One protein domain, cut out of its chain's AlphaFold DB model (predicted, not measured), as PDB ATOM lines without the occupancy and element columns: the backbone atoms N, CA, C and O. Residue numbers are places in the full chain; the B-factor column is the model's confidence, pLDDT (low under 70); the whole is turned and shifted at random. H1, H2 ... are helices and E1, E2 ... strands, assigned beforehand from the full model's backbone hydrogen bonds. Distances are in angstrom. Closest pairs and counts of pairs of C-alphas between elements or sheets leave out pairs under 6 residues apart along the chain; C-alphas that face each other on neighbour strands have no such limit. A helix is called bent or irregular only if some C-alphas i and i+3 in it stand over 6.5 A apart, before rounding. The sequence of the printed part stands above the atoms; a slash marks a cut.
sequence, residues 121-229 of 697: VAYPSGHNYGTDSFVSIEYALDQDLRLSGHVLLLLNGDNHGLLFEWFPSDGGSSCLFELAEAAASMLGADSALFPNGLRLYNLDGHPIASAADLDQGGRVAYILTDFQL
ATOM      1  N   VAL A 121     121.920 280.348 333.427       86.31
ATOM      2  CA  VAL A 121     121.017 280.979 334.403       86.31
ATOM      3  C   VAL A 121     119.581 280.556 334.109       86.31
ATOM      4  O   VAL A 121     119.134 280.597 332.962       86.31
ATOM      5  N   ALA A 122     118.854 280.178 335.154       84.31
ATOM      6  CA  ALA A 122     117.447 279.820 335.096       84.31
ATOM      7  C   ALA A 122     116.570 280.952 335.645       84.31
ATOM      8  O   ALA A 122     116.951 281.672 336.566       84.31
ATOM      9  N   TYR A 123     115.352 281.064 335.113       78.06
ATOM     10  CA  TYR A 123     114.375 282.069 335.527       78.06
ATOM     11  C   TYR A 123     113.107 281.380 336.052       78.06
ATOM     12  O   TYR A 123     112.558 280.521 335.354       78.06
ATOM     13  N   PRO A 124     112.605 281.734 337.251       68.50
ATOM     14  CA  PRO A 124     111.375 281.147 337.778       68.50
ATOM     15  C   PRO A 124     110.173 281.395 336.851       68.50
ATOM     16  O   PRO A 124     109.907 282.521 336.431       68.50
ATOM     17  N   SER A 125     109.395 280.353 336.541       61.72
ATOM     18  CA  SER A 125     108.198 280.486 335.701       61.72
ATOM     19  C   SER A 125     107.072 281.230 336.434       61.72
ATOM     20  O   SER A 125     106.663 280.800 337.510       61.72
ATOM     21  N   GLY A 126     106.494 282.273 335.824       54.84
ATOM     22  CA  GLY A 126     105.237 282.882 336.292       54.84
ATOM     23  C   GLY A 126     105.364 284.172 337.107       54.84
ATOM     24  O   GLY A 126     104.343 284.699 337.546       54.84
ATOM     25  N   HIS A 127     106.573 284.718 337.256       49.28
ATOM     26  CA  HIS A 127     106.793 286.007 337.906       49.28
ATOM     27  C   HIS A 127     107.365 287.029 336.917       49.28
ATOM     28  O   HIS A 127     108.455 286.848 336.386       49.28
ATOM     29  N   ASN A 128     106.628 288.122 336.686       42.72
ATOM     30  CA  ASN A 128     107.144 289.324 336.025       42.72
ATOM     31  C   ASN A 128     107.998 290.107 337.034       42.72
ATOM     32  O   ASN A 128     107.586 291.173 337.495       42.72
ATOM     33  N   TYR A 129     109.149 289.572 337.431       46.88
ATOM     34  CA  TYR A 129     110.196 290.454 337.933       46.88
ATOM     35  C   TYR A 129     110.770 291.196 336.725       46.88
ATOM     36  O   TYR A 129     110.825 290.651 335.620       46.88
ATOM     37  N   GLY A 130     111.090 292.476 336.909       43.78
ATOM     38  CA  GLY A 130     111.831 293.243 335.916       43.78
ATOM     39  C   GLY A 130     113.201 292.617 335.656       43.78
ATOM     40  O   GLY A 130     113.489 291.496 336.057       43.78
ATOM     41  N   THR A 131     114.071 293.359 334.996       44.38
ATOM     42  CA  THR A 131     115.423 292.957 334.579       44.38
ATOM     43  C   THR A 131     116.343 292.368 335.667       44.38
ATOM     44  O   THR A 131     117.374 291.810 335.307       44.38
ATOM     45  N   ASP A 132     115.957 292.385 336.949       51.38
ATOM     46  CA  ASP A 132     116.725 291.834 338.072       51.38
ATOM     47  C   ASP A 132     116.120 290.509 338.557       51.38
ATOM     48  O   ASP A 132     115.122 290.449 339.276       51.38
ATOM     49  N   SER A 133     116.728 289.412 338.115       66.69
ATOM     50  CA  SER A 133     116.228 288.038 338.257       66.69
ATOM     51  C   SER A 133     116.719 287.333 339.524       66.69
ATOM     52  O   SER A 133     117.127 286.173 339.478       66.69
ATOM     53  N   PHE A 134     116.717 288.032 340.658       81.06
ATOM     54  CA  PHE A 134     117.133 287.445 341.930       81.06
ATOM     55  C   PHE A 134     116.031 286.573 342.539       81.06
ATOM     56  O   PHE A 134     114.849 286.918 342.527       81.06
ATOM     57  N   VAL A 135     116.431 285.444 343.115       86.62
ATOM     58  CA  VAL A 135     115.554 284.486 343.792       86.62
ATOM     59  C   VAL A 135     115.819 284.543 345.289       86.62
ATOM     60  O   VAL A 135     116.972 284.457 345.715       86.62
ATOM     61  N   SER A 136     114.764 284.686 346.097       89.44
ATOM     62  CA  SER A 136     114.903 284.644 347.552       89.44
ATOM     63  C   SER A 136     115.179 283.221 348.038       89.44
ATOM     64  O   SER A 136     114.660 282.235 347.508       89.44
ATOM     65  N   ILE A 137     115.977 283.114 349.096       92.69
ATOM     66  CA  ILE A 137     116.248 281.845 349.768       92.69
ATOM     67  C   ILE A 137     114.971 281.189 350.305       92.69
ATOM     68  O   ILE A 137     114.829 279.975 350.203       92.69
ATOM     69  N   GLU A 138     114.024 281.972 350.825       91.75
ATOM     70  CA  GLU A 138     112.737 281.459 351.311       91.75
ATOM     71  C   GLU A 138     111.979 280.719 350.211       91.75
ATOM     72  O   GLU A 138     111.546 279.588 350.411       91.75
ATOM     73  N   TYR A 139     111.901 281.317 349.017       87.50
ATOM     74  CA  TYR A 139     111.268 280.675 347.871       87.50
ATOM     75  C   TYR A 139     111.960 279.358 347.516       87.50
ATOM     76  O   TYR A 139     111.289 278.353 347.289       87.50
ATOM     77  N   ALA A 140     113.295 279.356 347.474       89.69
ATOM     78  CA  ALA A 140     114.072 278.177 347.111       89.69
ATOM     79  C   ALA A 140     113.947 277.034 348.126       89.69
ATOM     80  O   ALA A 140     113.918 275.876 347.716       89.69
ATOM     81  N   LEU A 141     113.825 277.345 349.419       91.31
ATOM     82  CA  LEU A 141     113.582 276.353 350.470       91.31
ATOM     83  C   LEU A 141     112.212 275.673 350.349       91.31
ATOM     84  O   LEU A 141     112.063 274.533 350.788       91.31
ATOM     85  N   ASP A 142     111.244 276.335 349.714       90.62
ATOM     86  CA  ASP A 142     109.925 275.774 349.411       90.62
ATOM     87  C   ASP A 142     109.893 274.965 348.095       90.62
ATOM     88  O   ASP A 142     108.875 274.341 347.778       90.62
ATOM     89  N   GLN A 143     110.979 274.959 347.311       89.56
ATOM     90  CA  GLN A 143     111.078 274.207 346.056       89.56
ATOM     91  C   GLN A 143     111.853 272.892 346.216       89.56
ATOM     92  O   GLN A 143     112.760 272.761 347.034       89.56
ATOM     93  N   ASP A 144     111.580 271.930 345.328       92.25
ATOM     94  CA  ASP A 144     112.487 270.802 345.094       92.25
ATOM     95  C   ASP A 144     113.448 271.143 343.941       92.25
ATOM     96  O   ASP A 144     113.212 270.856 342.759       92.25
ATOM     97  N   LEU A 145     114.543 271.822 344.294       93.50
ATOM     98  CA  LEU A 145     115.572 272.240 343.338       93.50
ATOM     99  C   LEU A 145     116.230 271.047 342.634       93.50
ATOM    100  O   LEU A 145     116.604 271.132 341.466       93.50
ATOM    101  N   ARG A 146     116.314 269.894 343.305       91.81
ATOM    102  CA  ARG A 146     116.873 268.684 342.706       91.81
ATOM    103  C   ARG A 146     115.963 268.123 341.622       91.81
ATOM    104  O   ARG A 146     116.451 267.830 340.532       91.81
ATOM    105  N   LEU A 147     114.666 267.990 341.897       91.44
ATOM    106  CA  LEU A 147     113.695 267.507 340.910       91.44
ATOM    107  C   LEU A 147     113.563 268.447 339.714       91.44
ATOM    108  O   LEU A 147     113.348 267.982 338.596       91.44
ATOM    109  N   SER A 148     113.691 269.753 339.940       90.44
ATOM    110  CA  SER A 148     113.618 270.746 338.869       90.44
ATOM    111  C   SER A 148     114.931 270.922 338.098       90.44
ATOM    112  O   SER A 148     114.919 271.581 337.065       90.44
ATOM    113  N   GLY A 149     116.035 270.306 338.538       92.50
ATOM    114  CA  GLY A 149     117.325 270.406 337.853       92.50
ATOM    115  C   GLY A 149     118.037 271.740 338.074       92.50
ATOM    116  O   GLY A 149     118.815 272.156 337.224       92.50
ATOM    117  N   HIS A 150     117.780 272.404 339.202       94.12
ATOM    118  CA  HIS A 150     118.329 273.719 339.509       94.12
ATOM    119  C   HIS A 150     119.227 273.718 340.747       94.12
ATOM    120  O   HIS A 150     119.161 272.815 341.582       94.12
ATOM    121  N   VAL A 151     120.040 274.761 340.877       95.88
ATOM    122  CA  VAL A 151     120.795 275.119 342.084       95.88
ATOM    123  C   VAL A 151     120.633 276.615 342.342       95.88
ATOM    124  O   VAL A 151     120.705 277.408 341.406       95.88
ATOM    125  N   LEU A 152     120.405 277.002 343.598       96.75
ATOM    126  CA  LEU A 152     120.450 278.401 344.024       96.75
ATOM    127  C   LEU A 152     121.847 278.717 344.559       96.75
ATOM    128  O   LEU A 152     122.313 278.068 345.500       96.75
ATOM    129  N   LEU A 153     122.482 279.739 343.990       97.69
ATOM    130  CA  LEU A 153     123.767 280.257 344.445       97.69
ATOM    131  C   LEU A 153     123.614 281.680 344.980       97.69
ATOM    132  O   LEU A 153     123.017 282.532 344.324       97.69
ATOM    133  N   LEU A 154     124.153 281.920 346.175       96.75
ATOM    134  CA  LEU A 154     124.118 283.203 346.882       96.75
ATOM    135  C   LEU A 154     125.535 283.629 347.279       96.75
ATOM    136  O   LEU A 154     126.419 282.783 347.421       96.75
ATOM    137  N   LEU A 155     125.758 284.921 347.525       96.19
ATOM    138  CA  LEU A 155     126.969 285.366 348.221       96.19
ATOM    139  C   LEU A 155     126.836 285.114 349.726       96.19
ATOM    140  O   LEU A 155     125.737 285.055 350.273       96.19
ATOM    141  N   ASN A 156     127.972 284.929 350.400       97.31
ATOM    142  CA  ASN A 156     128.065 284.684 351.840       97.31
ATOM    143  C   ASN A 156     127.173 285.633 352.672       97.31
ATOM    144  O   ASN A 156     127.364 286.844 352.640       97.31
ATOM    145  N   GLY A 157     126.231 285.082 353.442       93.69
ATOM    146  CA  GLY A 157     125.316 285.848 354.300       93.69
ATOM    147  C   GLY A 157     124.073 286.433 353.615       93.69
ATOM    148  O   GLY A 157     123.165 286.870 354.325       93.69
ATOM    149  N   ASP A 158     123.976 286.397 352.282       91.50
ATOM    150  CA  ASP A 158     122.843 286.972 351.552       91.50
ATOM    151  C   ASP A 158     121.578 286.101 351.599       91.50
ATOM    152  O   ASP A 158     121.606 284.876 351.762       91.50
ATOM    153  N   ASN A 159     120.431 286.758 351.407       91.19
ATOM    154  CA  ASN A 159     119.116 286.113 351.319       91.19
ATOM    155  C   ASN A 159     118.570 286.033 349.886       91.19
ATOM    156  O   ASN A 159     117.500 285.465 349.676       91.19
ATOM    157  N   HIS A 160     119.271 286.611 348.911       87.56
ATOM    158  CA  HIS A 160     118.887 286.588 347.505       87.56
ATOM    159  C   HIS A 160     120.062 286.108 346.661       87.56
ATOM    160  O   HIS A 160     121.214 286.413 346.957       87.56
ATOM    161  N   GLY A 161     119.762 285.325 345.632       90.38
ATOM    162  CA  GLY A 161     120.768 284.733 344.766       90.38
ATOM    163  C   GLY A 161     120.266 284.519 343.352       90.38
ATOM    164  O   GLY A 161     119.225 285.046 342.960       90.38
ATOM    165  N   LEU A 162     121.002 283.717 342.594       89.62
ATOM    166  CA  LEU A 162     120.673 283.360 341.218       89.62
ATOM    167  C   LEU A 162     120.457 281.858 341.092       89.62
ATOM    168  O   LEU A 162     121.178 281.049 341.686       89.62
ATOM    169  N   LEU A 163     119.451 281.497 340.304       92.94
ATOM    170  CA  LEU A 163     119.142 280.115 339.985       92.94
ATOM    171  C   LEU A 163     119.917 279.701 338.733       92.94
ATOM    172  O   LEU A 163     119.929 280.428 337.744       92.94
ATOM    173  N   PHE A 164     120.530 278.524 338.759       94.00
ATOM    174  CA  PHE A 164     121.235 277.948 337.615       94.00
ATOM    175  C   PHE A 164     120.660 276.583 337.272       94.00
ATOM    176  O   PHE A 164     120.302 275.818 338.169       94.00
ATOM    177  N   GLU A 165     120.601 276.263 335.981       93.38
ATOM    178  CA  GLU A 165     120.387 274.891 335.524       93.38
ATOM    179  C   GLU A 165     121.633 274.063 335.854       93.38
ATOM    180  O   GLU A 165     122.757 274.434 335.505       93.38
ATOM    181  N   TRP A 166     121.451 272.935 336.539       93.50
ATOM    182  CA  TRP A 166     122.563 272.089 336.952       93.50
ATOM    183  C   TRP A 166     122.207 270.600 336.977       93.50
ATOM    184  O   TRP A 166     121.402 270.111 337.785       93.50
ATOM    185  N   PHE A 167     122.889 269.864 336.098       88.44
ATOM    186  CA  PHE A 167     122.755 268.427 335.898       88.44
ATOM    187  C   PHE A 167     124.140 267.775 336.008       88.44
ATOM    188  O   PHE A 167     124.815 267.601 334.992       88.44
ATOM    189  N   PRO A 168     124.607 267.443 337.227       85.19
ATOM    190  CA  PRO A 168     125.906 266.807 337.389       85.19
ATOM    191  C   PRO A 168     125.911 265.441 336.697       85.19
ATOM    192  O   PRO A 168     124.938 264.688 336.767       85.19
ATOM    193  N   SER A 169     127.014 265.119 336.026       74.75
ATOM    194  CA  SER A 169     127.180 263.823 335.368       74.75
ATOM    195  C   SER A 169     127.561 262.735 336.379       74.75
ATOM    196  O   SER A 169     128.435 262.934 337.225       74.75
ATOM    197  N   ASP A 170     126.926 261.562 336.294       65.25
ATOM    198  CA  ASP A 170     127.246 260.428 337.167       65.25
ATOM    199  C   ASP A 170     128.697 259.970 336.949       65.25
ATOM    200  O   ASP A 170     129.048 259.423 335.902       65.25
ATOM    201  N   GLY A 171     129.554 260.188 337.950       62.72
ATOM    202  CA  GLY A 171     130.975 259.831 337.888       62.72
ATOM    203  C   GLY A 171     131.837 260.735 336.994       62.72
ATOM    204  O   GLY A 171     132.987 260.374 336.739       62.72
ATOM    205  N   GLY A 172     131.308 261.873 336.526       67.94
ATOM    206  CA  GLY A 172     132.041 262.911 335.791       67.94
ATOM    207  C   GLY A 172     132.201 264.212 336.588       67.94
ATOM    208  O   GLY A 172     132.032 264.225 337.809       67.94
ATOM    209  N   SER A 173     132.571 265.304 335.909       78.56
ATOM    210  CA  SER A 173     132.779 266.604 336.560       78.56
ATOM    211  C   SER A 173     131.472 267.205 337.072       78.56
ATOM    212  O   SER A 173     130.431 267.121 336.416       78.56
ATOM    213  N   SER A 174     131.535 267.821 338.253       87.75
ATOM    214  CA  SER A 174     130.415 268.541 338.861       87.75
ATOM    215  C   SER A 174     130.356 270.019 338.469       87.75
ATOM    216  O   SER A 174     129.362 270.668 338.791       87.75
ATOM    217  N   CYS A 175     131.402 270.542 337.815       92.94
ATOM    218  CA  CYS A 175     131.521 271.938 337.378       92.94
ATOM    219  C   CYS A 175     131.263 272.973 338.487       92.94
ATOM    220  O   CYS A 175     130.701 274.043 338.259       92.94
ATOM    221  N   LEU A 176     131.612 272.624 339.735       95.19
ATOM    222  CA  LEU A 176     131.312 273.456 340.904       95.19
ATOM    223  C   LEU A 176     132.090 274.769 340.886       95.19
ATOM    224  O   LEU A 176     131.571 275.775 341.360       95.19
ATOM    225  N   PHE A 177     133.323 274.756 340.368       95.81
ATOM    226  CA  PHE A 177     134.122 275.971 340.241       95.81
ATOM    227  C   PHE A 177     133.471 276.929 339.242       95.81
ATOM    228  O   PHE A 177     133.245 278.084 339.579       95.81
ATOM    229  N   GLU A 178     133.097 276.428 338.067       95.31
ATOM    230  CA  GLU A 178     132.501 277.203 336.978       95.31
ATOM    231  C   GLU A 178     131.148 277.785 337.399       95.31
ATOM    232  O   GLU A 178     130.859 278.949 337.135       95.31
ATOM    233  N   LEU A 179     130.343 277.000 338.125       95.50
ATOM    234  CA  LEU A 179     129.103 277.463 338.754       95.50
ATOM    235  C   LEU A 179     129.352 278.588 339.756       95.50
ATOM    236  O   LEU A 179     128.685 279.619 339.694       95.50
ATOM    237  N   ALA A 180     130.303 278.394 340.673       97.12
ATOM    238  CA  ALA A 180     130.627 279.391 341.685       97.12
ATOM    239  C   ALA A 180     131.175 280.681 341.058       97.12
ATOM    240  O   ALA A 180     130.779 281.761 341.478       97.12
ATOM    241  N   GLU A 181     132.048 280.583 340.054       95.69
ATOM    242  CA  GLU A 181     132.654 281.724 339.363       95.69
ATOM    243  C   GLU A 181     131.616 282.527 338.571       95.69
ATOM    244  O   GLU A 181     131.547 283.754 338.707       95.69
ATOM    245  N   ALA A 182     130.766 281.846 337.794       92.56
ATOM    246  CA  ALA A 182     129.703 282.489 337.026       92.56
ATOM    247  C   ALA A 182     128.716 283.214 337.950       92.56
ATOM    248  O   ALA A 182     128.440 284.401 337.766       92.56
ATOM    249  N   ALA A 183     128.233 282.531 338.991       92.75
ATOM    250  CA  ALA A 183     127.317 283.116 339.959       92.75
ATOM    251  C   ALA A 183     127.953 284.269 340.742       92.75
ATOM    252  O   ALA A 183     127.333 285.320 340.864       92.75
ATOM    253  N   ALA A 184     129.190 284.118 341.226       89.75
ATOM    254  CA  ALA A 184     129.891 285.174 341.956       89.75
ATOM    255  C   ALA A 184     130.035 286.442 341.109       89.75
ATOM    256  O   ALA A 184     129.758 287.533 341.599       89.75
ATOM    257  N   SER A 185     130.408 286.288 339.835       82.75
ATOM    258  CA  SER A 185     130.521 287.404 338.890       82.75
ATOM    259  C   SER A 185     129.187 288.127 338.712       82.75
ATOM    260  O   SER A 185     129.118 289.348 338.808       82.75
ATOM    261  N   MET A 186     128.110 287.369 338.485       80.31
ATOM    262  CA  MET A 186     126.776 287.927 338.246       80.31
ATOM    263  C   MET A 186     126.137 288.541 339.495       80.31
ATOM    264  O   MET A 186     125.325 289.451 339.379       80.31
ATOM    265  N   LEU A 187     126.503 288.052 340.682       79.62
ATOM    266  CA  LEU A 187     126.081 288.600 341.972       79.62
ATOM    267  C   LEU A 187     126.933 289.806 342.410       79.62
ATOM    268  O   LEU A 187     126.663 290.385 343.457       79.62
ATOM    269  N   GLY A 188     127.954 290.190 341.633       76.75
ATOM    270  CA  GLY A 188     128.776 291.373 341.894       76.75
ATOM    271  C   GLY A 188     129.949 291.158 342.857       76.75
ATOM    272  O   GLY A 188     130.479 292.129 343.391       76.75
ATOM    273  N   ALA A 189     130.381 289.916 343.100       80.69
ATOM    274  CA  ALA A 189     131.607 289.670 343.859       80.69
ATOM    275  C   ALA A 189     132.854 290.113 343.069       80.69
ATOM    276  O   ALA A 189     132.924 289.946 341.852       80.69
ATOM    277  N   ASP A 190     133.869 290.623 343.774       80.25
ATOM    278  CA  ASP A 190     135.117 291.087 343.158       80.25
ATOM    279  C   ASP A 190     135.884 289.930 342.493       80.25
ATOM    280  O   ASP A 190     136.531 289.109 343.156       80.25
ATOM    281  N   SER A 191     135.824 289.890 341.160       84.62
ATOM    282  CA  SER A 191     136.482 288.873 340.336       84.62
ATOM    283  C   SER A 191     138.003 288.865 340.469       84.62
ATOM    284  O   SER A 191     138.632 287.820 340.283       84.62
ATOM    285  N   ALA A 192     138.615 289.977 340.888       84.31
ATOM    286  CA  ALA A 192     140.050 290.036 341.130       84.31
ATOM    287  C   ALA A 192     140.480 289.175 342.337       84.31
ATOM    288  O   ALA A 192     141.658 288.839 342.467       84.31
ATOM    289  N   LEU A 193     139.536 288.754 343.189       88.00
ATOM    290  CA  LEU A 193     139.778 287.840 344.308       88.00
ATOM    291  C   LEU A 193     139.583 286.360 343.945       88.00
ATOM    292  O   LEU A 193     139.945 285.495 344.741       88.00
ATOM    293  N   PHE A 194     139.032 286.021 342.776       91.38
ATOM    294  CA  PHE A 194     138.774 284.620 342.410       91.38
ATOM    295  C   PHE A 194     140.046 283.770 342.265       91.38
ATOM    296  O   PHE A 194     140.026 282.625 342.731       91.38
ATOM    297  N   PRO A 195     141.182 284.298 341.750       91.25
ATOM    298  CA  PRO A 195     142.450 283.563 341.736       91.25
ATOM    299  C   PRO A 195     142.928 283.123 343.127       91.25
ATOM    300  O   PRO A 195     143.695 282.169 343.249       91.25
ATOM    301  N   ASN A 196     142.446 283.770 344.195       90.75
ATOM    302  CA  ASN A 196     142.773 283.406 345.575       90.75
ATOM    303  C   ASN A 196     142.014 282.160 346.070       90.75
ATOM    304  O   ASN A 196     142.313 281.650 347.160       90.75
ATOM    305  N   GLY A 197     141.065 281.669 345.269       92.06
ATOM    306  CA  GLY A 197     140.292 280.452 345.475       92.06
ATOM    307  C   GLY A 197     138.829 280.725 345.827       92.06
ATOM    308  O   GLY A 197     138.526 281.477 346.755       92.06
ATOM    309  N   LEU A 198     137.928 280.035 345.123       96.44
ATOM    310  CA  LEU A 198     136.491 280.005 345.398       96.44
ATOM    311  C   LEU A 198     136.122 278.804 346.269       96.44
ATOM    312  O   LEU A 198     136.770 277.754 346.233       96.44
ATOM    313  N   ARG A 199     135.066 278.965 347.066       97.38
ATOM    314  CA  ARG A 199     134.532 277.922 347.945       97.38
ATOM    315  C   ARG A 199     133.014 277.964 347.933       97.38
ATOM    316  O   ARG A 199     132.436 279.046 347.878       97.38
ATOM    317  N   LEU A 200     132.393 276.798 348.072       98.25
ATOM    318  CA  LEU A 200     130.955 276.666 348.271       98.25
ATOM    319  C   LEU A 200     130.660 276.107 349.658       98.25
ATOM    320  O   LEU A 200     131.366 275.220 350.142       98.25
ATOM    321  N   TYR A 201     129.623 276.642 350.291       98.06
ATOM    322  CA  TYR A 201     129.143 276.226 351.602       98.06
ATOM    323  C   TYR A 201     127.629 276.028 351.560       98.06
ATOM    324  O   TYR A 201     126.927 276.764 350.876       98.06
ATOM    325  N   ASN A 202     127.112 275.034 352.276       95.81
ATOM    326  CA  ASN A 202     125.668 274.838 352.397       95.81
ATOM    327  C   ASN A 202     125.052 275.815 353.418       95.81
ATOM    328  O   ASN A 202     125.753 276.585 354.072       95.81
ATOM    329  N   LEU A 203     123.733 275.739 353.597       94.25
ATOM    330  CA  LEU A 203     122.958 276.560 354.543       94.25
ATOM    331  C   LEU A 203     123.409 276.484 356.010       94.25
ATOM    332  O   LEU A 203     123.118 277.397 356.786       94.25
ATOM    333  N   ASP A 204     124.110 275.410 356.376       93.06
ATOM    334  CA  ASP A 204     124.626 275.157 357.722       93.06
ATOM    335  C   ASP A 204     126.087 275.599 357.900       93.06
ATOM    336  O   ASP A 204     126.686 275.362 358.955       93.06
ATOM    337  N   GLY A 205     126.681 276.221 356.878       94.94
ATOM    338  CA  GLY A 205     128.072 276.657 356.892       94.94
ATOM    339  C   GLY A 205     129.069 275.499 356.830       94.94
ATOM    340  O   GLY A 205     130.169 275.598 357.382       94.94
ATOM    341  N   HIS A 206     128.712 274.403 356.157       94.69
ATOM    342  CA  HIS A 206     129.620 273.292 355.866       94.69
ATOM    343  C   HIS A 206     130.108 273.327 354.412       94.69
ATOM    344  O   HIS A 206     129.321 273.658 353.525       94.69
ATOM    345  N   PRO A 207     131.386 272.992 354.152       96.25
ATOM    346  CA  PRO A 207     131.957 273.059 352.813       96.25
ATOM    347  C   PRO A 207     131.309 272.046 351.864       96.25
ATOM    348  O   PRO A 207     131.019 270.914 352.248       96.25
ATOM    349  N   ILE A 208     131.150 272.454 350.609       96.62
ATOM    350  CA  ILE A 208     130.671 271.646 349.490       96.62
ATOM    351  C   ILE A 208     131.868 271.383 348.578       96.62
ATOM    352  O   ILE A 208     132.398 272.308 347.962       96.62
ATOM    353  N   ALA A 209     132.309 270.126 348.508       92.75
ATOM    354  CA  ALA A 209     133.462 269.712 347.703       92.75
ATOM    355  C   ALA A 209     133.061 268.895 346.468       92.75
ATOM    356  O   ALA A 209     133.869 268.693 345.563       92.75
ATOM    357  N   SER A 210     131.834 268.375 346.451       93.38
ATOM    358  CA  SER A 210     131.350 267.445 345.440       93.38
ATOM    359  C   SER A 210     129.879 267.679 345.104       93.38
ATOM    360  O   SER A 210     129.133 268.292 345.869       93.38
ATOM    361  N   ALA A 211     129.437 267.135 343.967       92.94
ATOM    362  CA  ALA A 211     128.023 267.149 343.598       92.94
ATOM    363  C   ALA A 211     127.129 266.493 344.665       92.94
ATOM    364  O   ALA A 211     126.014 266.952 344.895       92.94
ATOM    365  N   ALA A 212     127.624 265.449 345.341       92.81
ATOM    366  CA  ALA A 212     126.885 264.763 346.396       92.81
ATOM    367  C   ALA A 212     126.644 265.671 347.613       92.81
ATOM    368  O   ALA A 212     125.544 265.653 348.164       92.81
ATOM    369  N   ASP A 213     127.632 266.489 347.987       94.19
ATOM    370  CA  ASP A 213     127.491 267.450 349.088       94.19
ATOM    371  C   ASP A 213     126.436 268.513 348.748       94.19
ATOM    372  O   ASP A 213     125.583 268.838 349.576       94.19
ATOM    373  N   LEU A 214     126.454 269.018 347.507       94.38
ATOM    374  CA  LEU A 214     125.488 270.011 347.031       94.38
ATOM    375  C   LEU A 214     124.064 269.434 346.947       94.38
ATOM    376  O   LEU A 214     123.110 270.082 347.378       94.38
ATOM    377  N   ASP A 215     123.915 268.200 346.455       93.06
ATOM    378  CA  ASP A 215     122.636 267.479 346.438       93.06
ATOM    379  C   ASP A 215     122.101 267.231 347.860       93.06
ATOM    380  O   ASP A 215     120.899 267.359 348.096       93.06
ATOM    381  N   GLN A 216     122.972 266.877 348.814       91.19
ATOM    382  CA  GLN A 216     122.587 266.676 350.214       91.19
ATOM    383  C   GLN A 216     122.152 267.987 350.884       91.19
ATOM    384  O   GLN A 216     121.247 267.975 351.716       91.19
ATOM    385  N   GLY A 217     122.765 269.111 350.504       87.44
ATOM    386  CA  GLY A 217     122.433 270.454 350.985       87.44
ATOM    387  C   GLY A 217     121.184 271.079 350.353       87.44
ATOM    388  O   GLY A 217     120.993 272.285 350.483       87.44
ATOM    389  N   GLY A 218     120.361 270.307 349.633       92.81
ATOM    390  CA  GLY A 218     119.146 270.815 348.985       92.81
ATOM    391  C   GLY A 218     119.412 271.711 347.771       92.81
ATOM    392  O   GLY A 218     118.514 272.426 347.340       92.81
ATOM    393  N   ARG A 219     120.634 271.674 347.219       95.31
ATOM    394  CA  ARG A 219     121.093 272.522 346.106       95.31
ATOM    395  C   ARG A 219     120.952 274.025 346.366       95.31
ATOM    396  O   ARG A 219     120.695 274.799 345.448       95.31
ATOM    397  N   VAL A 220     121.168 274.429 347.612       96.94
ATOM    398  CA  VAL A 220     121.374 275.827 347.993       96.94
ATOM    399  C   VAL A 220     122.806 275.965 348.485       96.94
ATOM    400  O   VAL A 220     123.217 275.252 349.406       96.94
ATOM    401  N   ALA A 221     123.574 276.863 347.871       98.00
ATOM    402  CA  ALA A 221     124.953 277.091 348.271       98.00
ATOM    403  C   ALA A 221     125.350 278.566 348.280       98.00
ATOM    404  O   ALA A 221     124.884 279.388 347.497       98.00
ATOM    405  N   TYR A 222     126.261 278.860 349.191       98.50
ATOM    406  CA  TYR A 222     126.856 280.154 349.445       98.50
ATOM    407  C   TYR A 222     128.279 280.177 348.918       98.50
ATOM    408  O   TYR A 222     129.072 279.277 349.211       98.50
ATOM    409  N   ILE A 223     128.603 281.223 348.174       98.44
ATOM    410  CA  ILE A 223     129.919 281.436 347.598       98.44
ATOM    411  C   ILE A 223     130.738 282.278 348.560       98.44
ATOM    412  O   ILE A 223     130.329 283.365 348.968       98.44
ATOM    413  N   LEU A 224     131.909 281.756 348.919       97.44
ATOM    414  CA  LEU A 224     132.891 282.465 349.721       97.44
ATOM    415  C   LEU A 224     134.165 282.665 348.903       97.44
ATOM    416  O   LEU A 224     134.802 281.693 348.482       97.44
ATOM    417  N   THR A 225     134.573 283.921 348.750       93.06
ATOM    418  CA  THR A 225     135.848 284.308 348.135       93.06
ATOM    419  C   THR A 225     136.954 284.423 349.196       93.06
ATOM    420  O   THR A 225     136.751 284.109 350.376       93.06
ATOM    421  N   ASP A 226     138.165 284.760 348.750       87.62
ATOM    422  CA  ASP A 226     139.403 284.957 349.516       87.62
ATOM    423  C   ASP A 226     139.246 285.109 351.043       87.62
ATOM    424  O   ASP A 226     138.830 286.141 351.556       87.62
ATOM    425  N   PHE A 227     139.593 284.048 351.780       88.38
ATOM    426  CA  PHE A 227     139.630 283.989 353.252       88.38
ATOM    427  C   PHE A 227     138.376 284.447 354.033       88.38
ATOM    428  O   PHE A 227     138.401 284.382 355.267       88.38
ATOM    429  N   GLN A 228     137.263 284.769 353.356       92.69
ATOM    430  CA  GLN A 228     135.966 285.084 353.960       92.69
ATOM    431  C   GLN A 228     135.572 284.082 355.041       92.69
ATOM    432  O   GLN A 228     135.756 282.861 354.894       92.69
ATOM    433  N   LEU A 229     135.064 284.621 356.142       93.19
ATOM    434  CA  LEU A 229     134.477 283.845 357.219       93.19
ATOM    435  C   LEU A 229     132.974 283.712 357.002       93.19
ATOM    436  O   LEU A 229     132.337 284.585 356.426       93.19
TER     437      LEU A 229
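AT A GLANCE: This is residues 121 to 229 of the 697 residues of an uncharacterized protein of Aphanomyces astaci (UniProt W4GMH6). A small, strongly twisted sheet of four strands has the longest helix, H3, over one face and the short helix H1 over the other, while H2 and H5 sit near the end where E1 and E4 begin. H4 folds back after H3, off the sheet, and the loop of residues 125 to 131 sticks out. The printed part has 109 residues with, along the chain, H1 H2 E1 E2 H3 H4 E3 H5 E4; the sheet is mixed, in the order E2 E1 E4 E3. The class is mixed, helices and strands, though only 52 residues, under half, are in named elements. It is compact, with a radius of gyration of the C-alphas of 13.2 A and spans of 39 by 32 by 23 A.

HOW THE PARTS SIT: Look first at E1, residues 150 to 155, and E4, residues 220 to 224: they are parallel, with N 154 and O 221 2.9 A apart. E2, residues 160 to 165, is antiparallel to E1, with N 153 and O 162 3.0 A apart; the two form a hairpin. E3, residues 199 to 201, is antiparallel to E4, with N 201 and O 222 2.9 A apart. H3, residues 176 to 186, is on the sheet at a height of 7.3 A; its closest C-alphas to E1 are those of Ala 183 and Leu 153, 6.4 A apart. H4, residues 191 to 196, is not on the sheet; it only just touches H3, with 3 pairs of C-alphas within 8 A, the closest Ser 185 and Ser 191 at 6.3 A, in a helical hairpin at a shallow tilt of 28 degrees, opposite ways. E2, H3 H4 and E3 form a split strand-helix-strand unit, two strands running the same way with E1 and E4 between them, and its crossover is right-handed. H1, residues 137 to 141, lies over E1 on the opposite face from H3, at a height of 8.9 A. H2, residues 145 to 148, and H5, residues 211 to 216, only graze the sheet. In H1, H3 and H5 each O i to N i+4 pair is within hydrogen-bond range; H4 has 0 of 2, but 2 of 3 O i to N i+3 pairs, and H2 is too short for an i+4 pair.

IN THESE COORDINATES: Find C-alpha 137 at (116.248, 281.845, 349.768), where H1 begins. E1 is 16.9 A long, E2 16.8 A, H3 15.4 A and E4 13.4 A; E4 ends at C-alpha 224, (132.891, 282.465, 349.721). H4 is irregular, only just: C-alphas 192 and 195 are 6.9 A apart.

THE WHOLE: The C-alphas farthest apart, of Gly 126 and Asn 196, are 38.7 A apart. The printed part has no cut, and no link between named elements is long. Look for pLDDT under 70 at residues 124 to 133 and 170 to 172; the mean of the printed part is 87.1.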